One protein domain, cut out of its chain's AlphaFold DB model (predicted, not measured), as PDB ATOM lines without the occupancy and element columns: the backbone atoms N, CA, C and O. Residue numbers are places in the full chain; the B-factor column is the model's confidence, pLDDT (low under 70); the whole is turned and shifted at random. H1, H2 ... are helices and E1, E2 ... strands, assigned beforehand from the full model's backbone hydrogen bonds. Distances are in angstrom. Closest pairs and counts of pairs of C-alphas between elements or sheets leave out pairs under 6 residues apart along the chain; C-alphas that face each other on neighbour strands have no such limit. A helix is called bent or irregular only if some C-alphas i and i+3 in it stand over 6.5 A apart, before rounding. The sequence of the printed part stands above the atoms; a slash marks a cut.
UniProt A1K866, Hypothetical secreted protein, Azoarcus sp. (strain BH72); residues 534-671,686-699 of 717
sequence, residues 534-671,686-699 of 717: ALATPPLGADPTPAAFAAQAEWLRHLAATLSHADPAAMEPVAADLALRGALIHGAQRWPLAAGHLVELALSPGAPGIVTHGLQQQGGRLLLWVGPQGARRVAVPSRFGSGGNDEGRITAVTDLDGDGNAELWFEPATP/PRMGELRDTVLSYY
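Overview. This is residues 534 to 671 and 686 to 699 of the 717 residues of the protein "Hypothetical secreted protein" of Azoarcus sp. (strain BH72) (UniProt A1K866). A strongly twisted sheet of four strands, E1 to E4, stands between a helical hairpin, H1 and H2, which packs on one face of it, and a second twisted sheet, E5 to E8. The two sheets are partly face to face as a sandwich, and the helices stay clear of the second sheet. The printed part has 152 residues, with two named helices followed by eight named strands along the chain; both sheets are antiparallel, ordered E1 E2 E3 E4 and E5 E6 E7 E8, and the class is mixed, helices and strands. The whole is compact, with a radius of gyration of the C-alphas of 14.8 A and spans of 43 by 35 by 28 A.

Along the chain. Find C-alpha 585 at (60.870, -125.240, 191.090); from there E1, residues 585 to 593, runs 22.8 A. E2, residues 596 to 603, runs 22.2 A, E3, residues 621 to 627, 19.5 A, and E4, residues 630 to 634, 12.7 A. Look back to C-alpha 546 at (49.380, -122.409, 198.553), where H1, residues 546 to 564, begins its 27.8 A; H2, residues 568 to 580, runs 19.5 A. The second sheet holds E5, residues 649 to 654, E6, residues 662 to 667, E7, residues 687 to 692, and E8, residues 695 to 697, which ends at C-alpha 697, (64.622, -121.487, 166.209).

Arrangement. Begin with E1 to E4, a meander, each strand the antiparallel neighbour of the one before: N 589 and O 600 are 2.9 A apart, N 599 and O 624 2.8 A, and N 625 and O 632 2.8 A, each within hydrogen-bond range. H1 and H2 are on one face of this sheet, giving two layers, at heights over the sheet of 7.4 A and 8.7 A. H2 is over E3 and along the strands, at 6 degrees on the local plane. H1 and H2, a hairpin, touch, closest at the C-alphas of Arg 557 and Pro 568, 4.5 A. H2 is irregular, only just: C-alphas 570 and 573 are 7.0 A apart. O i to N i+4 pairs are within hydrogen-bond range in 14 of 15 for H1 and 6 of 9 for H2. Across the sandwich, two sheets face to face, the strands stand at 32 degrees; the closest C-alphas of E4 and E8 are Val 634 and Val 695, 5.1 A. In the second sheet, look for N 651 and O 665, 2.8 A, N 664 and O 689, 2.8 A, and N 690 and O 697, 2.8 A, each within hydrogen-bond range.

Size, cuts and confidence. The farthest C-alphas, Thr 545 and Asp 657, are 44.6 A apart. Residues 672 to 685 are not printed; C-alphas 671 and 686 are 11.3 A apart across this cut. The links E2 to E3 and E4 to E5 are long. Mean pLDDT of the printed part is 80.5, with 32 residues under 70, among them 605 to 619 and 641 to 647.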
ATOM      1  N   ALA A 534      74.635-121.568 188.874       91.44
ATOM      2  CA  ALA A 534      73.575-122.125 189.708       91.44
ATOM      3  C   ALA A 534      72.904-121.020 190.540       91.44
ATOM      4  O   ALA A 534      73.578-120.161 191.118       91.44
ATOM      5  N   LEU A 535      71.577-121.051 190.603       91.06
ATOM      6  CA  LEU A 535      70.771-120.137 191.401       91.06
ATOM      7  C   LEU A 535      70.275-120.853 192.658       91.06
ATOM      8  O   LEU A 535      69.963-122.043 192.628       91.06
ATOM      9  N   ALA A 536      70.180-120.117 193.766       87.69
ATOM     10  CA  ALA A 536      69.498-120.625 194.950       87.69
ATOM     11  C   ALA A 536      68.027-120.870 194.603       87.69
ATOM     12  O   ALA A 536      67.393-119.992 194.026       87.69
ATOM     13  N   THR A 537      67.494-122.037 194.942       85.25
ATOM     14  CA  THR A 537      66.094-122.394 194.694       85.25
ATOM     15  C   THR A 537      65.172-121.799 195.762       85.25
ATOM     16  O   THR A 537      65.638-121.435 196.850       85.25
ATOM     17  N   PRO A 538      63.865-121.654 195.479       84.12
ATOM     18  CA  PRO A 538      62.913-121.194 196.482       84.12
ATOM     19  C   PRO A 538      62.889-122.147 197.699       84.12
ATOM     20  O   PRO A 538      62.994-123.365 197.526       84.12
ATOM     21  N   PRO A 539      62.751-121.628 198.935       77.56
ATOM     22  CA  PRO A 539      62.714-122.441 200.150       77.56
ATOM     23  C   PRO A 539      61.352-123.142 200.281       77.56
ATOM     24  O   PRO A 539      60.455-122.673 200.980       77.56
ATOM     25  N   LEU A 540      61.186-124.251 199.564       80.31
ATOM     26  CA  LEU A 540      59.930-124.994 199.457       80.31
ATOM     27  C   LEU A 540      59.980-126.314 200.240       80.31
ATOM     28  O   LEU A 540      61.026-126.953 200.347       80.31
ATOM     29  N   GLY A 541      58.826-126.740 200.761       65.69
ATOM     30  CA  GLY A 541      58.597-128.139 201.137       65.69
ATOM     31  C   GLY A 541      58.377-129.017 199.897       65.69
ATOM     32  O   GLY A 541      58.264-128.505 198.787       65.69
ATOM     33  N   ALA A 542      58.292-130.338 200.076       66.38
ATOM     34  CA  ALA A 542      58.095-131.274 198.961       66.38
ATOM     35  C   ALA A 542      56.703-131.172 198.298       66.38
ATOM     36  O   ALA A 542      56.542-131.617 197.165       66.38
ATOM     37  N   ASP A 543      55.718-130.576 198.983       80.88
ATOM     38  CA  ASP A 543      54.312-130.612 198.575       80.88
ATOM     39  C   ASP A 543      53.817-129.293 197.933       80.88
ATOM     40  O   ASP A 543      54.102-128.202 198.451       80.88
ATOM     41  N   PRO A 544      52.999-129.363 196.859       83.50
ATOM     42  CA  PRO A 544      52.427-128.212 196.153       83.50
ATOM     43  C   PRO A 544      51.298-127.537 196.955       83.50
ATOM     44  O   PRO A 544      50.110-127.705 196.688       83.50
ATOM     45  N   THR A 545      51.669-126.765 197.977       88.50
ATOM     46  CA  THR A 545      50.731-126.026 198.842       88.50
ATOM     47  C   THR A 545      50.599-124.553 198.430       88.50
ATOM     48  O   THR A 545      51.531-123.993 197.852       88.50
ATOM     49  N   PRO A 546      49.500-123.852 198.790       89.00
ATOM     50  CA  PRO A 546      49.380-122.409 198.553       89.00
ATOM     51  C   PRO A 546      50.549-121.586 199.119       89.00
ATOM     52  O   PRO A 546      50.980-120.617 198.500       89.00
ATOM     53  N   ALA A 547      51.101-121.993 200.269       88.88
ATOM     54  CA  ALA A 547      52.269-121.352 200.870       88.88
ATOM     55  C   ALA A 547      53.549-121.576 200.045       88.88
ATOM     56  O   ALA A 547      54.329-120.642 199.866       88.88
ATOM     57  N   ALA A 548      53.739-122.784 199.498       89.31
ATOM     58  CA  ALA A 548      54.844-123.084 198.588       89.31
ATOM     59  C   ALA A 548      54.765-122.223 197.313       89.31
ATOM     60  O   ALA A 548      55.751-121.596 196.929       89.31
ATOM     61  N   PHE A 549      53.581-122.091 196.706       91.50
ATOM     62  CA  PHE A 549      53.406-121.234 195.527       91.50
ATOM     63  C   PHE A 549      53.635-119.749 195.821       91.50
ATOM     64  O   PHE A 549      54.240-119.060 195.002       91.50
ATOM     65  N   ALA A 550      53.228-119.258 196.995       90.00
ATOM     66  CA  ALA A 550      53.504-117.883 197.407       90.00
ATOM     67  C   ALA A 550      55.013-117.619 197.581       90.00
ATOM     68  O   ALA A 550      55.522-116.618 197.073       90.00
ATOM     69  N   ALA A 551      55.740-118.535 198.232       90.75
ATOM     70  CA  ALA A 551      57.192-118.437 198.401       90.75
ATOM     71  C   ALA A 551      57.937-118.506 197.056       90.75
ATOM     72  O   ALA A 551      58.882-117.753 196.821       90.75
ATOM     73  N   GLN A 552      57.485-119.365 196.140       93.19
ATOM     74  CA  GLN A 552      58.004-119.439 194.775       93.19
ATOM     75  C   GLN A 552      57.746-118.151 193.979       93.19
ATOM     76  O   GLN A 552      58.641-117.677 193.283       93.19
ATOM     77  N   ALA A 553      56.550-117.564 194.088       92.69
ATOM     78  CA  ALA A 553      56.214-116.300 193.432       92.69
ATOM     79  C   ALA A 553      57.091-115.144 193.940       92.69
ATOM     80  O   ALA A 553      57.592-114.336 193.158       92.69
ATOM     81  N   GLU A 554      57.326-115.077 195.251       92.06
ATOM     82  CA  GLU A 554      58.248-114.109 195.853       92.06
ATOM     83  C   GLU A 554      59.696-114.322 195.398       92.06
ATOM     84  O   GLU A 554      60.377-113.361 195.037       92.06
ATOM     85  N   TRP A 555      60.144-115.577 195.327       94.38
ATOM     86  CA  TRP A 555      61.462-115.915 194.800       94.38
ATOM     87  C   TRP A 555      61.627-115.500 193.332       94.38
ATOM     88  O   TRP A 555      62.634-114.883 192.990       94.38
ATOM     89  N   LEU A 556      60.631-115.753 192.474       92.50
ATOM     90  CA  LEU A 556      60.656-115.330 191.067       92.50
ATOM     91  C   LEU A 556      60.720-113.800 190.937       92.50
ATOM     92  O   LEU A 556      61.513-113.282 190.149       92.50
ATOM     93  N   ARG A 557      59.956-113.056 191.749       90.19
ATOM     94  CA  ARG A 557      60.045-111.585 191.806       90.19
ATOM     95  C   ARG A 557      61.442-111.107 192.201       90.19
ATOM     96  O   ARG A 557      61.976-110.184 191.586       90.19
ATOM     97  N   HIS A 558      62.047-111.742 193.205       89.88
ATOM     98  CA  HIS A 558      63.411-111.425 193.628       89.88
ATOM     99  C   HIS A 558      64.441-111.754 192.539       89.88
ATOM    100  O   HIS A 558      65.380-110.987 192.309       89.88
ATOM    101  N   LEU A 559      64.244-112.858 191.817       89.56
ATOM    102  CA  LEU A 559      65.080-113.237 190.685       89.56
ATOM    103  C   LEU A 559      65.050-112.169 189.577       89.56
ATOM    104  O   LEU A 559      66.102-111.747 189.107       89.56
ATOM    105  N   ALA A 560      63.869-111.670 189.199       86.88
ATOM    106  CA  ALA A 560      63.755-110.595 188.204       86.88
ATOM    107  C   ALA A 560      64.478-109.309 188.643       86.88
ATOM    108  O   ALA A 560      65.237-108.721 187.864       86.88
ATOM    109  N   ALA A 561      64.309-108.921 189.912       84.12
ATOM    110  CA  ALA A 561      64.951-107.737 190.476       84.12
ATOM    111  C   ALA A 561      66.489-107.835 190.477       84.12
ATOM    112  O   ALA A 561      67.172-106.830 190.278       84.12
ATOM    113  N   THR A 562      67.036-109.036 190.695       85.69
ATOM    114  CA  THR A 562      68.486-109.266 190.818       85.69
ATOM    115  C   THR A 562      69.198-109.450 189.482       85.69
ATOM    116  O   THR A 562      70.371-109.094 189.381       85.69
ATOM    117  N   LEU A 563      68.528-109.992 188.462       83.00
ATOM    118  CA  LEU A 563      69.181-110.326 187.196       83.00
ATOM    119  C   LEU A 563      69.264-109.164 186.201       83.00
ATOM    120  O   LEU A 563      70.255-109.073 185.489       83.00
ATOM    121  N   SER A 564      68.280-108.266 186.109       67.94
ATOM    122  CA  SER A 564      68.304-107.252 185.028       67.94
ATOM    123  C   SER A 564      67.666-105.908 185.360       67.94
ATOM    124  O   SER A 564      67.366-105.150 184.443       67.94
ATOM    125  N   HIS A 565      67.413-105.604 186.640       66.06
ATOM    126  CA  HIS A 565      66.491-104.520 187.025       66.06
ATOM    127  C   HIS A 565      65.119-104.638 186.333       66.06
ATOM    128  O   HIS A 565      64.419-103.641 186.160       66.06
ATOM    129  N   ALA A 566      64.743-105.852 185.920       68.69
ATOM    130  CA  ALA A 566      63.455-106.117 185.309       68.69
ATOM    131  C   ALA A 566      62.351-105.842 186.336       68.69
ATOM    132  O   ALA A 566      62.541-106.076 187.533       68.69
ATOM    133  N   ASP A 567      61.199-105.362 185.862       79.25
ATOM    134  CA  ASP A 567      60.023-105.178 186.708       79.25
ATOM    135  C   ASP A 567      59.688-106.510 187.406       79.25
ATOM    136  O   ASP A 567      59.416-107.500 186.717       79.25
ATOM    137  N   PRO A 568      59.699-106.574 188.752       82.12
ATOM    138  CA  PRO A 568      59.308-107.776 189.478       82.12
ATOM    139  C   PRO A 568      57.925-108.293 189.061       82.12
ATOM    140  O   PRO A 568      57.708-109.505 189.053       82.12
ATOM    141  N   ALA A 569      57.009-107.406 188.652       83.44
ATOM    142  CA  ALA A 569      55.679-107.786 188.183       83.44
ATOM    143  C   ALA A 569      55.708-108.638 186.898       83.44
ATOM    144  O   ALA A 569      54.772-109.400 186.654       83.44
ATOM    145  N   ALA A 570      56.791-108.595 186.110       83.25
ATOM    146  CA  ALA A 570      56.934-109.404 184.897       83.25
ATOM    147  C   ALA A 570      56.960-110.919 185.178       83.25
ATOM    148  O   ALA A 570      56.701-111.719 184.281       83.25
ATOM    149  N   MET A 571      57.244-111.330 186.418       88.69
ATOM    150  CA  MET A 571      57.261-112.740 186.817       88.69
ATOM    151  C   MET A 571      55.915-113.260 187.341       88.69
ATOM    152  O   MET A 571      55.746-114.474 187.465       88.69
ATOM    153  N   GLU A 572      54.939-112.388 187.606       87.88
ATOM    154  CA  GLU A 572      53.616-112.787 188.113       87.88
ATOM    155  C   GLU A 572      52.882-113.768 187.177       87.88
ATOM    156  O   GLU A 572      52.387-114.789 187.662       87.88
ATOM    157  N   PRO A 573      52.872-113.581 185.837       85.81
ATOM    158  CA  PRO A 573      52.258-114.553 184.930       85.81
ATOM    159  C   PRO A 573      52.958-115.917 184.950       85.81
ATOM    160  O   PRO A 573      52.326-116.948 184.720       85.81
ATOM    161  N   VAL A 574      54.273-115.951 185.200       87.19
ATOM    162  CA  VAL A 574      55.041-117.199 185.340       87.19
ATOM    163  C   VAL A 574      54.651-117.910 186.631       87.19
ATOM    164  O   VAL A 574      54.324-119.096 186.601       87.19
ATOM    165  N   ALA A 575      54.611-117.181 187.745       89.62
ATOM    166  CA  ALA A 575      54.235-117.724 189.044       89.62
ATOM    167  C   ALA A 575      52.798-118.273 189.062       89.62
ATOM    168  O   ALA A 575      52.572-119.385 189.545       89.62
ATOM    169  N   ALA A 576      51.840-117.531 188.498       87.12
ATOM    170  CA  ALA A 576      50.431-117.919 188.465       87.12
ATOM    171  C   ALA A 576      50.188-119.217 187.676       87.12
ATOM    172  O   ALA A 576      49.422-120.073 188.113       87.12
ATOM    173  N   ASP A 577      50.862-119.396 186.538       84.00
ATOM    174  CA  ASP A 577      50.729-120.607 185.720       84.00
ATOM    175  C   ASP A 577      51.371-121.832 186.382       84.00
ATOM    176  O   ASP A 577      50.779-122.910 186.375       84.00
ATOM    177  N   LEU A 578      52.543-121.674 187.009       86.69
ATOM    178  CA  LEU A 578      53.156-122.756 187.786       86.69
ATOM    179  C   LEU A 578      52.234-123.196 188.936       86.69
ATOM    180  O   LEU A 578      52.049-124.394 189.144       86.69
ATOM    181  N   ALA A 579      51.590-122.244 189.619       86.56
ATOM    182  CA  ALA A 579      50.614-122.532 190.670       86.56
ATOM    183  C   ALA A 579      49.364-123.248 190.136       86.56
ATOM    184  O   ALA A 579      48.936-124.247 190.715       86.56
ATOM    185  N   LEU A 580      48.811-122.793 189.006       83.56
ATOM    186  CA  LEU A 580      47.659-123.425 188.351       83.56
ATOM    187  C   LEU A 580      47.938-124.891 187.981       83.56
ATOM    188  O   LEU A 580      47.042-125.731 188.036       83.56
ATOM    189  N   ARG A 581      49.188-125.199 187.618       77.31
ATOM    190  CA  ARG A 581      49.645-126.536 187.208       77.31
ATOM    191  C   ARG A 581      50.080-127.430 188.363       77.31
ATOM    192  O   ARG A 581      50.353-128.605 188.135       77.31
ATOM    193  N   GLY A 582      50.191-126.888 189.571       86.06
ATOM    194  CA  GLY A 582      50.747-127.624 190.698       86.06
ATOM    195  C   GLY A 582      52.269-127.840 190.615       86.06
ATOM    196  O   GLY A 582      52.765-128.776 191.233       86.06
ATOM    197  N   ALA A 583      53.004-127.030 189.842       87.56
ATOM    198  CA  ALA A 583      54.422-127.241 189.539       87.56
ATOM    199  C   ALA A 583      55.356-126.421 190.451       87.56
ATOM    200  O   ALA A 583      55.243-125.193 190.539       87.56
ATOM    201  N   LEU A 584      56.314-127.098 191.090       89.00
ATOM    202  CA  LEU A 584      57.326-126.480 191.955       89.00
ATOM    203  C   LEU A 584      58.704-126.447 191.281       89.00
ATOM    204  O   LEU A 584      59.059-127.354 190.531       89.00
ATOM    205  N   ILE A 585      59.488-125.407 191.564       90.75
ATOM    206  CA  ILE A 585      60.870-125.240 191.090       90.75
ATOM    207  C   ILE A 585      61.817-125.933 192.079       90.75
ATOM    208  O   ILE A 585      61.929-125.518 193.234       90.75
ATOM    209  N   HIS A 586      62.551-126.948 191.615       88.81
ATOM    210  CA  HIS A 586      63.529-127.697 192.424       88.81
ATOM    211  C   HIS A 586      64.983-127.471 192.009       88.81
ATOM    212  O   HIS A 586      65.898-127.842 192.743       88.81
ATOM    213  N   GLY A 587      65.206-126.844 190.856       90.12
ATOM    214  CA  GLY A 587      66.524-126.453 190.374       90.12
ATOM    215  C   GLY A 587      66.419-125.191 189.533       90.12
ATOM    216  O   GLY A 587      65.395-124.952 188.895       90.12
ATOM    217  N   ALA A 588      67.464-124.372 189.542       92.50
ATOM    218  CA  ALA A 588      67.536-123.194 188.696       92.50
ATOM    219  C   ALA A 588      68.987-122.890 188.320       92.50
ATOM    220  O   ALA A 588      69.888-122.939 189.163       92.50
ATOM    221  N   GLN A 589      69.210-122.546 187.059       94.19
ATOM    222  CA  GLN A 589      70.507-122.105 186.556       94.19
ATOM    223  C   GLN A 589      70.338-120.979 185.543       94.19
ATOM    224  O   GLN A 589      69.281-120.838 184.930       94.19
ATOM    225  N   ARG A 590      71.368-120.146 185.387       93.19
ATOM    226  CA  ARG A 590      71.360-119.044 184.422       93.19
ATOM    227  C   ARG A 590      72.638-118.951 183.606       93.19
ATOM    228  O   ARG A 590      73.714-119.283 184.102       93.19
ATOM    229  N   TRP A 591      72.519-118.355 182.428       93.06
ATOM    230  CA  TRP A 591      73.623-117.970 181.556       93.06
ATOM    231  C   TRP A 591      73.569-116.460 181.302       93.06
ATOM    232  O   TRP A 591      72.567-115.968 180.776       93.06
ATOM    233  N   PRO A 592      74.588-115.691 181.726       89.69
ATOM    234  CA  PRO A 592      74.664-114.263 181.452       89.69
ATOM    235  C   PRO A 592      75.153-113.997 180.027       89.69
ATOM    236  O   PRO A 592      76.224-114.456 179.639       89.69
ATOM    237  N   LEU A 593      74.380-113.209 179.287       86.75
ATOM    238  CA  LEU A 593      74.660-112.766 177.924       86.75
ATOM    239  C   LEU A 593      74.678-111.234 177.877       86.75
ATOM    240  O   LEU A 593      74.247-110.567 178.818       86.75
ATOM    241  N   ALA A 594      75.179-110.660 176.782       82.00
ATOM    242  CA  ALA A 594      75.256-109.205 176.637       82.00
ATOM    243  C   ALA A 594      73.867-108.536 176.672       82.00
ATOM    244  O   ALA A 594      73.715-107.460 177.249       82.00
ATOM    245  N   ALA A 595      72.856-109.194 176.095       82.69
ATOM    246  CA  ALA A 595      71.491-108.683 175.985       82.69
ATOM    247  C   ALA A 595      70.569-109.050 177.170       82.69
ATOM    248  O   ALA A 595      69.456-108.527 177.266       82.69
ATOM    249  N   GLY A 596      70.999-109.934 178.079       88.75
ATOM    250  CA  GLY A 596      70.168-110.408 179.190       88.75
ATOM    251  C   GLY A 596      70.649-111.719 179.807       88.75
ATOM    252  O   GLY A 596      71.833-112.051 179.794       88.75
ATOM    253  N   HIS A 597      69.717-112.478 180.375       90.88
ATOM    254  CA  HIS A 597      69.965-113.777 180.985       90.88
ATOM    255  C   HIS A 597      69.011-114.824 180.433       90.88
ATOM    256  O   HIS A 597      67.793-114.664 180.520       90.88
ATOM    257  N   LEU A 598      69.561-115.945 179.975       92.50
ATOM    258  CA  LEU A 598      68.786-117.173 179.862       92.50
ATOM    259  C   LEU A 598      68.734-117.831 181.242       92.50
ATOM    260  O   LEU A 598      69.770-117.992 181.889       92.50
ATOM    261  N   VAL A 599      67.549-118.214 181.696       92.38
ATOM    262  CA  VAL A 599      67.321-118.924 182.956       92.38
ATOM    263  C   VAL A 599      66.604-120.231 182.650       92.38
ATOM    264  O   VAL A 599      65.552-120.230 182.018       92.38
ATOM    265  N   GLU A 600      67.153-121.340 183.126       92.38
ATOM    266  CA  GLU A 600      66.489-122.638 183.126       92.38
ATOM    267  C   GLU A 600      65.992-122.957 184.532       92.38
ATOM    268  O   GLU A 600      66.736-122.853 185.512       92.38
ATOM    269  N   LEU A 601      64.726-123.353 184.619       90.88
ATOM    270  CA  LEU A 601      64.058-123.793 185.835       90.88
ATOM    271  C   LEU A 601      63.717-125.277 185.696       90.88
ATOM    272  O   LEU A 601      62.976-125.655 184.790       90.88
ATOM    273  N   ALA A 602      64.226-126.104 186.605       88.81
ATOM    274  CA  ALA A 602      63.866-127.513 186.709       88.81
ATOM    275  C   ALA A 602      62.607-127.658 187.573       88.81
ATOM    276  O   ALA A 602      62.574-127.184 188.718       88.81
ATOM    277  N   LEU A 603      61.582-128.302 187.018       87.56
ATOM    278  CA  LEU A 603      60.262-128.437 187.627       87.56
ATOM    279  C   LEU A 603      60.076-129.811 188.290       87.56
ATOM    280  O   LEU A 603      60.787-130.773 188.000       87.56
ATOM    281  N   SER A 604      59.116-129.898 189.208       82.12
ATOM    282  CA  SER A 604      58.738-131.135 189.900       82.12
ATOM    283  C   SER A 604      58.337-132.245 188.912       82.12
ATOM    284  O   SER A 604      57.557-131.968 187.994       82.12
ATOM    285  N   PRO A 605      58.783-133.506 189.107       68.62
ATOM    286  CA  PRO A 605      58.402-134.629 188.250       68.62
ATOM    287  C   PRO A 605      56.880-134.779 188.128       68.62
ATOM    288  O   PRO A 605      56.161-134.661 189.118       68.62
ATOM    289  N   GLY A 606      56.386-135.074 186.923       62.62
ATOM    290  CA  GLY A 606      54.951-135.258 186.666       62.62
ATOM    291  C   GLY A 606      54.157-133.966 186.449       62.62
ATOM    292  O   GLY A 606      52.943-134.038 186.254       62.62
ATOM    293  N   ALA A 607      54.812-132.799 186.429       63.94
ATOM    294  CA  ALA A 607      54.174-131.570 185.973       63.94
ATOM    295  C   ALA A 607      53.718-131.727 184.504       63.94
ATOM    296  O   ALA A 607      54.498-132.179 183.658       63.94
ATOM    297  N   PRO A 608      52.461-131.389 184.163       59.84
ATOM    298  CA  PRO A 608      52.003-131.443 182.782       59.84
ATOM    299  C   PRO A 608      52.791-130.442 181.927       59.84
ATOM    300  O   PRO A 608      52.960-129.283 182.315       59.84
ATOM    301  N   GLY A 609      53.240-130.894 180.750       59.47
ATOM    302  CA  GLY A 609      53.987-130.083 179.784       59.47
ATOM    303  C   GLY A 609      53.345-128.723 179.490       59.47
ATOM    304  O   GLY A 609      52.119-128.548 179.531       59.47
ATOM    305  N   ILE A 610      54.177-127.726 179.199       58.16
ATOM    306  CA  ILE A 610      53.719-126.376 178.874       58.16
ATOM    307  C   ILE A 610      53.418-126.315 177.379       58.16
ATOM    308  O   ILE A 610      54.315-126.256 176.546       58.16
ATOM    309  N   VAL A 611      52.134-126.327 177.017       54.81
ATOM    310  CA  VAL A 611      51.723-125.969 175.656       54.81
ATOM    311  C   VAL A 611      51.720-124.451 175.553       54.81
ATOM    312  O   VAL A 611      50.838-123.794 176.101       54.81
ATOM    313  N   THR A 612      52.696-123.903 174.839       53.25
ATOM    314  CA  THR A 612      52.773-122.470 174.547       53.25
ATOM    315  C   THR A 612      52.326-122.274 173.104       53.25
ATOM    316  O   THR A 612      53.026-122.670 172.174       53.25
ATOM    317  N   HIS A 613      51.113-121.738 172.912       53.06
ATOM    318  CA  HIS A 613      50.551-121.385 171.597       53.06
ATOM    319  C   HIS A 613      50.565-122.517 170.536       53.06
ATOM    320  O   HIS A 613      50.602-122.262 169.336       53.06
ATOM    321  N   GLY A 614      50.499-123.785 170.959       50.06
ATOM    322  CA  GLY A 614      50.487-124.953 170.062       50.06
ATOM    323  C   GLY A 614      51.839-125.655 169.890       50.06
ATOM    324  O   GLY A 614      51.885-126.722 169.280       50.06
ATOM    325  N   LEU A 615      52.919-125.127 170.476       54.66
ATOM    326  CA  LEU A 615      54.173-125.858 170.666       54.66
ATOM    327  C   LEU A 615      54.138-126.554 172.034       54.66
ATOM    328  O   LEU A 615      53.997-125.900 173.068       54.66
ATOM    329  N   GLN A 616      54.230-127.885 172.045       54.34
ATOM    330  CA  GLN A 616      54.376-128.660 173.278       54.34
ATOM    331  C   GLN A 616      55.809-128.528 173.802       54.34
ATOM    332  O   GLN A 616      56.736-129.064 173.195       54.34
ATOM    333  N   GLN A 617      55.985-127.861 174.942       56.84
ATOM    334  CA  GLN A 617      57.144-128.075 175.802       56.84
ATOM    335  C   GLN A 617      56.846-129.253 176.726       56.84
ATOM    336  O   GLN A 617      55.736-129.384 177.253       56.84
ATOM    337  N   GLN A 618      57.828-130.127 176.902       57.69
ATOM    338  CA  GLN A 618      57.737-131.217 177.864       57.69
ATOM    339  C   GLN A 618      57.801-130.654 179.301       57.69
ATOM    340  O   GLN A 618      58.076-129.472 179.509       57.69
ATOM    341  N   GLY A 619      57.352-131.442 180.283       62.09
ATOM    342  CA  GLY A 619      57.010-130.954 181.627       62.09
ATOM    343  C   GLY A 619      58.164-130.852 182.625       62.09
ATOM    344  O   GLY A 619      57.911-130.519 183.782       62.09
ATOM    345  N   GLY A 620      59.402-131.161 182.224       77.88
ATOM    346  CA  GLY A 620      60.551-131.234 183.133       77.88
ATOM    347  C   GLY A 620      61.257-129.899 183.363       77.88
ATOM    348  O   GLY A 620      61.817-129.684 184.443       77.88
ATOM    349  N   ARG A 621      61.204-128.983 182.389       84.38
ATOM    350  CA  ARG A 621      61.884-127.682 182.461       84.38
ATOM    351  C   ARG A 621      61.039-126.514 181.963       84.38
ATOM    352  O   ARG A 621      60.172-126.655 181.104       84.38
ATOM    353  N   LEU A 622      61.385-125.320 182.433       87.06
ATOM    354  CA  LEU A 622      60.929-124.046 181.886       87.06
ATOM    355  C   LEU A 622      62.139-123.160 181.576       87.06
ATOM    356  O   LEU A 622      62.964-122.908 182.450       87.06
ATOM    357  N   LEU A 623      62.221-122.659 180.341       89.50
ATOM    358  CA  LEU A 623      63.213-121.661 179.946       89.50
ATOM    359  C   LEU A 623      62.603-120.258 179.981       89.50
ATOM    360  O   LEU A 623      61.500-120.028 179.479       89.50
ATOM    361  N   LEU A 624      63.341-119.315 180.556       90.06
ATOM    362  CA  LEU A 624      62.995-117.902 180.625       90.06
ATOM    363  C   LEU A 624      64.131-117.068 180.037       90.06
ATOM    364  O   LEU A 624      65.302-117.305 180.323       90.06
ATOM    365  N   TRP A 625      63.775-116.046 179.275       90.06
ATOM    366  CA  TRP A 625      64.667-114.951 178.935       90.06
ATOM    367  C   TRP A 625      64.350-113.764 179.834       90.06
ATOM    368  O   TRP A 625      63.221-113.273 179.847       90.06
ATOM    369  N   VAL A 626      65.333-113.310 180.602       89.06
ATOM    370  CA  VAL A 626      65.219-112.171 181.513       89.06
ATOM    371  C   VAL A 626      66.139-111.075 181.002       89.06
ATOM    372  O   VAL A 626      67.358-111.211 181.060       89.06
ATOM    373  N   GLY A 627      65.556-110.002 180.479       86.50
ATOM    374  CA  GLY A 627      66.295-108.868 179.936       86.50
ATOM    375  C   GLY A 627      65.742-107.523 180.412       86.50
ATOM    376  O   GLY A 627      64.824-107.477 181.234       86.50
ATOM    377  N   PRO A 628      66.259-106.405 179.870       77.88
ATOM    378  CA  PRO A 628      65.838-105.055 180.254       77.88
ATOM    379  C   PRO A 628      64.347-104.777 180.019       77.88
ATOM    380  O   PRO A 628      63.755-103.943 180.695       77.88
ATOM    381  N   GLN A 629      63.739-105.473 179.054       77.69
ATOM    382  CA  GLN A 629      62.318-105.342 178.718       77.69
ATOM    383  C   GLN A 629      61.401-106.221 179.585       77.69
ATOM    384  O   GLN A 629      60.185-106.162 179.435       77.69
ATOM    385  N   GLY A 630      61.964-107.021 180.497       83.31
ATOM    386  CA  GLY A 630      61.218-107.910 181.380       83.31
ATOM    387  C   GLY A 630      61.620-109.376 181.241       83.31
ATOM    388  O   GLY A 630      62.645-109.721 180.648       83.31
ATOM    389  N   ALA A 631      60.795-110.243 181.825       85.19
ATOM    390  CA  ALA A 631      60.942-111.688 181.755       85.19
ATOM    391  C   ALA A 631      59.922-112.276 180.777       85.19
ATOM    392  O   ALA A 631      58.724-112.019 180.891       85.19
ATOM    393  N   ARG A 632      60.394-113.088 179.833       84.69
ATOM    394  CA  ARG A 632      59.565-113.773 178.837       84.69
ATOM    395  C   ARG A 632      59.877-115.263 178.828       84.69
ATOM    396  O   ARG A 632      61.009-115.671 179.076       84.69
ATOM    397  N   ARG A 633      58.869-116.090 178.568       86.62
ATOM    398  CA  ARG A 633      59.069-117.537 178.432       86.62
ATOM    399  C   ARG A 633      59.675-117.839 177.075       86.62
ATOM    400  O   ARG A 633      59.320-117.198 176.091       86.62
ATOM    401  N   VAL A 634      60.554-118.829 177.041       85.62
ATOM    402  CA  VAL A 634      61.138-119.332 175.804       85.62
ATOM    403  C   VAL A 634      60.456-120.642 175.454       85.62
ATOM    404  O   VAL A 634      60.576-121.621 176.190       85.62
ATOM    405  N   ALA A 635      59.743-120.661 174.332       80.31
ATOM    406  CA  ALA A 635      59.196-121.870 173.741       80.31
ATOM    407  C   ALA A 635      60.321-122.670 173.065       80.31
ATOM    408  O   ALA A 635      61.080-122.139 172.259       80.31
ATOM    409  N   VAL A 636      60.418-123.959 173.387       80.38
ATOM    410  CA  VAL A 636      61.420-124.875 172.826       80.38
ATOM    411  C   VAL A 636      60.696-125.943 172.013       80.38
ATOM    412  O   VAL A 636      60.002-126.772 172.605       80.38
ATOM    413  N   PRO A 637      60.824-125.938 170.677       75.50
ATOM    414  CA  PRO A 637      60.241-126.975 169.838       75.50
ATOM    415  C   PRO A 637      60.773-128.374 170.183       75.50
ATOM    416  O   PRO A 637      61.961-128.554 170.452       75.50
ATOM    417  N   SER A 638      59.911-129.391 170.099       72.31
ATOM    418  CA  SER A 638      60.242-130.785 170.445       72.31
ATOM    419  C   SER A 638      61.416-131.369 169.650       72.31
ATOM    420  O   SER A 638      62.098-132.271 170.128       72.31
ATOM    421  N   ARG A 639      61.706-130.828 168.460       74.44
ATOM    422  CA  ARG A 639      62.864-131.214 167.636       74.44
ATOM    423  C   ARG A 639      64.219-130.911 168.282       74.44
ATOM    424  O   ARG A 639      65.226-131.439 167.823       74.44
ATOM    425  N   PHE A 640      64.277-130.093 169.330       76.44
ATOM    426  CA  PHE A 640      65.502-129.896 170.109       76.44
ATOM    427  C   PHE A 640      65.677-130.937 171.231       76.44
ATOM    428  O   PHE A 640      66.742-130.982 171.833       76.44
ATOM    429  N   GLY A 641      64.690-131.819 171.457       67.94
ATOM    430  CA  GLY A 641      64.772-132.960 172.379       67.94
ATOM    431  C   GLY A 641      65.063-134.307 171.695       67.94
ATOM    432  O   GLY A 641      64.893-134.471 170.483       67.94
ATOM    433  N   SER A 642      65.494-135.301 172.465       55.78
ATOM    434  CA  SER A 642      65.750-136.685 172.038       55.78
ATOM    435  C   SER A 642      64.496-137.544 172.231       55.78
ATOM    436  O   SER A 642      63.896-137.558 173.299       55.78
ATOM    437  N   GLY A 643      64.077-138.298 171.210       54.91
ATOM    438  CA  GLY A 643      63.189-139.456 171.412       54.91
ATOM    439  C   GLY A 643      61.815-139.208 172.055       54.91
ATOM    440  O   GLY A 643      61.246-140.133 172.619       54.91
ATOM    441  N   GLY A 644      61.253-137.998 171.997       54.53
ATOM    442  CA  GLY A 644      59.884-137.737 172.462       54.53
ATOM    443  C   GLY A 644      59.667-137.783 173.980       54.53
ATOM    444  O   GLY A 644      58.574-137.428 174.405       54.53
ATOM    445  N   ASN A 645      60.685-138.102 174.788       53.62
ATOM    446  CA  ASN A 645      60.629-138.110 176.260       53.62
ATOM    447  C   ASN A 645      61.822-137.405 176.934       53.62
ATOM    448  O   ASN A 645      61.835-137.276 178.155       53.62
ATOM    449  N   ASP A 646      62.825-136.982 176.164       63.06
ATOM    450  CA  ASP A 646      64.030-136.347 176.679       63.06
ATOM    451  C   ASP A 646      64.169-134.929 176.106       63.06
ATOM    452  O   ASP A 646      64.291-134.715 174.900       63.06
ATOM    453  N   GLU A 647      64.146-133.938 176.992       66.25
ATOM    454  CA  GLU A 647      64.284-132.519 176.659       66.25
ATOM    455  C   GLU A 647      65.719-132.131 176.258       66.25
ATOM    456  O   GLU A 647      65.946-131.027 175.748       66.25
ATOM    457  N   GLY A 648      66.686-133.023 176.476       73.44
ATOM    458  CA  GLY A 648      68.108-132.767 176.325       73.44
ATOM    459  C   GLY A 648      68.639-131.798 177.384       73.44
ATOM    460  O   GLY A 648      67.918-130.968 177.938       73.44
ATOM    461  N   ARG A 649      69.936-131.870 177.666       80.62
ATOM    462  CA  ARG A 649      70.637-130.962 178.578       80.62
ATOM    463  C   ARG A 649      71.255-129.806 177.798       80.62
ATOM    464  O   ARG A 649      71.969-130.054 176.828       80.62
ATOM    465  N   ILE A 650      71.059-128.569 178.265       86.31
ATOM    466  CA  ILE A 650      71.796-127.407 177.745       86.31
ATOM    467  C   ILE A 650      73.266-127.536 178.157       86.31
ATOM    468  O   ILE A 650      73.589-127.563 179.346       86.31
ATOM    469  N   THR A 651      74.165-127.628 177.183       84.00
ATOM    470  CA  THR A 651      75.609-127.804 177.414       84.00
ATOM    471  C   THR A 651      76.421-126.549 177.175       84.00
ATOM    472  O   THR A 651      77.485-126.380 177.771       84.00
ATOM    473  N   ALA A 652      75.903-125.643 176.355       85.94
ATOM    474  CA  ALA A 652      76.486-124.338 176.131       85.94
ATOM    475  C   ALA A 652      75.412-123.336 175.718       85.94
ATOM    476  O   ALA A 652      74.386-123.705 175.143       85.94
ATOM    477  N   VAL A 653      75.695-122.068 176.000       89.31
ATOM    478  CA  VAL A 653      74.926-120.927 175.511       89.31
ATOM    479  C   VAL A 653      75.924-119.927 174.942       89.31
ATOM    480  O   VAL A 653      76.837-119.512 175.658       89.31
ATOM    481  N   THR A 654      75.800-119.593 173.665       88.19
ATOM    482  CA  THR A 654      76.716-118.704 172.937       88.19
ATOM    483  C   THR A 654      75.975-117.489 172.369       88.19
ATOM    484  O   THR A 654      74.768-117.367 172.552       88.19
ATOM    485  N   ASP A 655      76.744-116.583 171.769       85.31
ATOM    486  CA  ASP A 655      76.304-115.520 170.854       85.31
ATOM    487  C   ASP A 655      77.319-115.565 169.696       85.31
ATOM    488  O   ASP A 655      78.442-115.052 169.812       85.31
ATOM    489  N   LEU A 656      77.040-116.422 168.712       83.00
ATOM    490  CA  LEU A 656      78.008-116.961 167.758       83.00
ATOM    491  C   LEU A 656      78.373-115.937 166.692       83.00
ATOM    492  O   LEU A 656      79.551-115.807 166.339       83.00
ATOM    493  N   ASP A 657      77.372-115.226 166.196       81.69
ATOM    494  CA  ASP A 657      77.494-114.186 165.178       81.69
ATOM    495  C   ASP A 657      77.520-112.765 165.775       81.69
ATOM    496  O   ASP A 657      77.887-111.810 165.080       81.69
ATOM    497  N   GLY A 658      77.275-112.623 167.083       80.00
ATOM    498  CA  GLY A 658      77.353-111.350 167.795       80.00
ATOM    499  C   GLY A 658      76.119-110.473 167.593       80.00
ATOM    500  O   GLY A 658      76.216-109.253 167.785       80.00
ATOM    501  N   ASP A 659      75.001-111.051 167.157       80.44
ATOM    502  CA  ASP A 659      73.728-110.357 166.972       80.44
ATOM    503  C   ASP A 659      72.974-110.128 168.302       80.44
ATOM    504  O   ASP A 659      72.045-109.315 168.371       80.44
ATOM    505  N   GLY A 660      73.443-110.758 169.387       80.81
ATOM    506  CA  GLY A 660      72.884-110.657 170.731       80.81
ATOM    507  C   GLY A 660      71.759-111.653 171.026       80.81
ATOM    508  O   GLY A 660      71.237-111.643 172.151       80.81
ATOM    509  N   ASN A 661      71.397-112.506 170.068       85.81
ATOM    510  CA  ASN A 661      70.561-113.677 170.276       85.81
ATOM    511  C   ASN A 661      71.404-114.812 170.869       85.81
ATOM    512  O   ASN A 661      72.614-114.907 170.700       85.81
ATOM    513  N   ALA A 662      70.760-115.660 171.667       89.06
ATOM    514  CA  ALA A 662      71.461-116.746 172.342       89.06
ATOM    515  C   ALA A 662      71.414-118.011 171.485       89.06
ATOM    516  O   ALA A 662      70.308-118.498 171.244       89.06
ATOM    517  N   GLU A 663      72.541-118.628 171.125       89.75
ATOM    518  CA  GLU A 663      72.506-120.008 170.620       89.75
ATOM    519  C   GLU A 663      72.635-121.012 171.757       89.75
ATOM    520  O   GLU A 663      73.590-121.011 172.534       89.75
ATOM    521  N   LEU A 664      71.653-121.900 171.850       89.31
ATOM    522  CA  LEU A 664      71.562-122.943 172.853       89.31
ATOM    523  C   LEU A 664      71.988-124.270 172.232       89.31
ATOM    524  O   LEU A 664      71.461-124.694 171.200       89.31
ATOM    525  N   TRP A 665      72.902-124.950 172.913       87.19
ATOM    526  CA  TRP A 665      73.427-126.248 172.513       87.19
ATOM    527  C   TRP A 665      72.863-127.331 173.427       87.19
ATOM    528  O   TRP A 665      72.980-127.235 174.648       87.19
ATOM    529  N   PHE A 666      72.272-128.364 172.834       83.44
ATOM    530  CA  PHE A 666      71.609-129.466 173.521       83.44
ATOM    531  C   PHE A 666      72.333-130.787 173.266       83.44
ATOM    532  O   PHE A 666      72.644-131.135 172.123       83.44
ATOM    533  N   GLU A 667      72.532-131.557 174.330       78.75
ATOM    534  CA  GLU A 667      72.909-132.972 174.275       78.75
ATOM    535  C   GLU A 667      71.743-133.851 174.751       78.75
ATOM    536  O   GLU A 667      71.038-133.447 175.677       78.75
ATOM    537  N   PRO A 668      71.552-135.061 174.198       68.38
ATOM    538  CA  PRO A 668      70.622-136.039 174.764       68.38
ATOM    539  C   PRO A 668      70.945-136.360 176.233       68.38
ATOM    540  O   PRO A 668      72.112-136.567 176.570       68.38
ATOM    541  N   ALA A 669      69.939-136.437 177.108       61.62
ATOM    542  CA  ALA A 669      70.094-136.876 178.495       61.62
ATOM    543  C   ALA A 669      70.354-138.388 178.606       61.62
ATOM    544  O   ALA A 669      71.096-138.809 179.496       61.62
ATOM    545  N   THR A 670      69.804-139.198 177.696       59.62
ATOM    546  CA  THR A 670      70.098-140.638 177.581       59.62
ATOM    547  C   THR A 670      70.635-140.958 176.184       59.62
ATOM    548  O   THR A 670      69.879-141.000 175.216       59.62
ATOM    549  N   PRO A 671      71.948-141.206 176.028       53.38
ATOM    550  CA  PRO A 671      72.525-141.444 174.707       53.38
ATOM    551  C   PRO A 671      72.076-142.761 174.044       53.38
ATOM    552  O   PRO A 671      72.332-142.932 172.854       53.38
ATOM    553  N   PRO A 686      75.665-132.445 168.883       63.62
ATOM    554  CA  PRO A 686      74.824-131.580 169.693       63.62
ATOM    555  C   PRO A 686      73.836-130.839 168.791       63.62
ATOM    556  O   PRO A 686      74.193-130.370 167.705       63.62
ATOM    557  N   ARG A 687      72.578-130.750 169.226       78.38
ATOM    558  CA  ARG A 687      71.559-129.970 168.515       78.38
ATOM    559  C   ARG A 687      71.710-128.520 168.928       78.38
ATOM    560  O   ARG A 687      71.813-128.237 170.114       78.38
ATOM    561  N   MET A 688      71.721-127.616 167.963       84.12
ATOM    562  CA  MET A 688      71.924-126.196 168.218       84.12
ATOM    563  C   MET A 688      70.767-125.397 167.632       84.12
ATOM    564  O   MET A 688      70.332-125.675 166.511       84.12
ATOM    565  N   GLY A 689      70.245-124.462 168.418       87.81
ATOM    566  CA  GLY A 689      69.201-123.531 168.007       87.81
ATOM    567  C   GLY A 689      69.482-122.135 168.536       87.81
ATOM    568  O   GLY A 689      70.235-121.981 169.488       87.81
ATOM    569  N   GLU A 690      68.856-121.135 167.942       89.69
ATOM    570  CA  GLU A 690      69.045-119.719 168.250       89.69
ATOM    571  C   GLU A 690      67.757-119.146 168.844       89.69
ATOM    572  O   GLU A 690      66.651-119.416 168.369       89.69
ATOM    573  N   LEU A 691      67.876-118.409 169.940       88.56
ATOM    574  CA  LEU A 691      66.748-117.796 170.619       88.56
ATOM    575  C   LEU A 691      66.324-116.523 169.889       88.56
ATOM    576  O   LEU A 691      66.971-115.491 170.027       88.56
ATOM    577  N   ARG A 692      65.175-116.581 169.214       84.56
ATOM    578  CA  ARG A 692      64.551-115.448 168.527       84.56
ATOM    579  C   ARG A 692      63.322-115.000 169.297       84.56
ATOM    580  O   ARG A 692      62.324-115.717 169.382       84.56
ATOM    581  N   ASP A 693      63.439-113.844 169.940       81.31
ATOM    582  CA  ASP A 693      62.437-113.307 170.865       81.31
ATOM    583  C   ASP A 693      62.032-114.324 171.958       81.31
ATOM    584  O   ASP A 693      62.779-114.555 172.917       81.31
ATOM    585  N   THR A 694      60.856-114.945 171.831       79.50
ATOM    586  CA  THR A 694      60.295-115.909 172.790       79.50
ATOM    587  C   THR A 694      60.382-117.364 172.332       79.50
ATOM    588  O   THR A 694      59.750-118.222 172.949       79.50
ATOM    589  N   VAL A 695      61.089-117.688 171.249       84.88
ATOM    590  CA  VAL A 695      61.128-119.058 170.717       84.88
ATOM    591  C   VAL A 695      62.530-119.470 170.277       84.88
ATOM    592  O   VAL A 695      63.285-118.681 169.720       84.88
ATOM    593  N   LEU A 696      62.887-120.726 170.539       86.94
ATOM    594  CA  LEU A 696      64.105-121.326 170.016       86.94
ATOM    595  C   LEU A 696      63.882-121.780 168.566       86.94
ATOM    596  O   LEU A 696      63.053-122.657 168.311       86.94
ATOM    597  N   SER A 697      64.642-121.202 167.642       87.00
ATOM    598  CA  SER A 697      64.622-121.487 166.209       87.00
ATOM    599  C   SER A 697      65.891-122.204 165.749       87.00
ATOM    600  O   SER A 697      66.786-122.484 166.545       87.00
ATOM    601  N   TYR A 698      65.963-122.570 164.470       85.44
ATOM    602  CA  TYR A 698      67.242-122.952 163.872       85.44
ATOM    603  C   TYR A 698      68.174-121.743 163.819       85.44
ATOM    604  O   TYR A 698      67.718-120.617 163.660       85.44
ATOM    605  N   TYR A 699      69.474-122.003 163.918       85.06
ATOM    606  CA  TYR A 699      70.480-120.968 163.741       85.06
ATOM    607  C   TYR A 699      70.461-120.391 162.333       85.06
ATOM    608  O   TYR A 699      70.456-121.141 161.343       85.06
TER     609      TYR A 699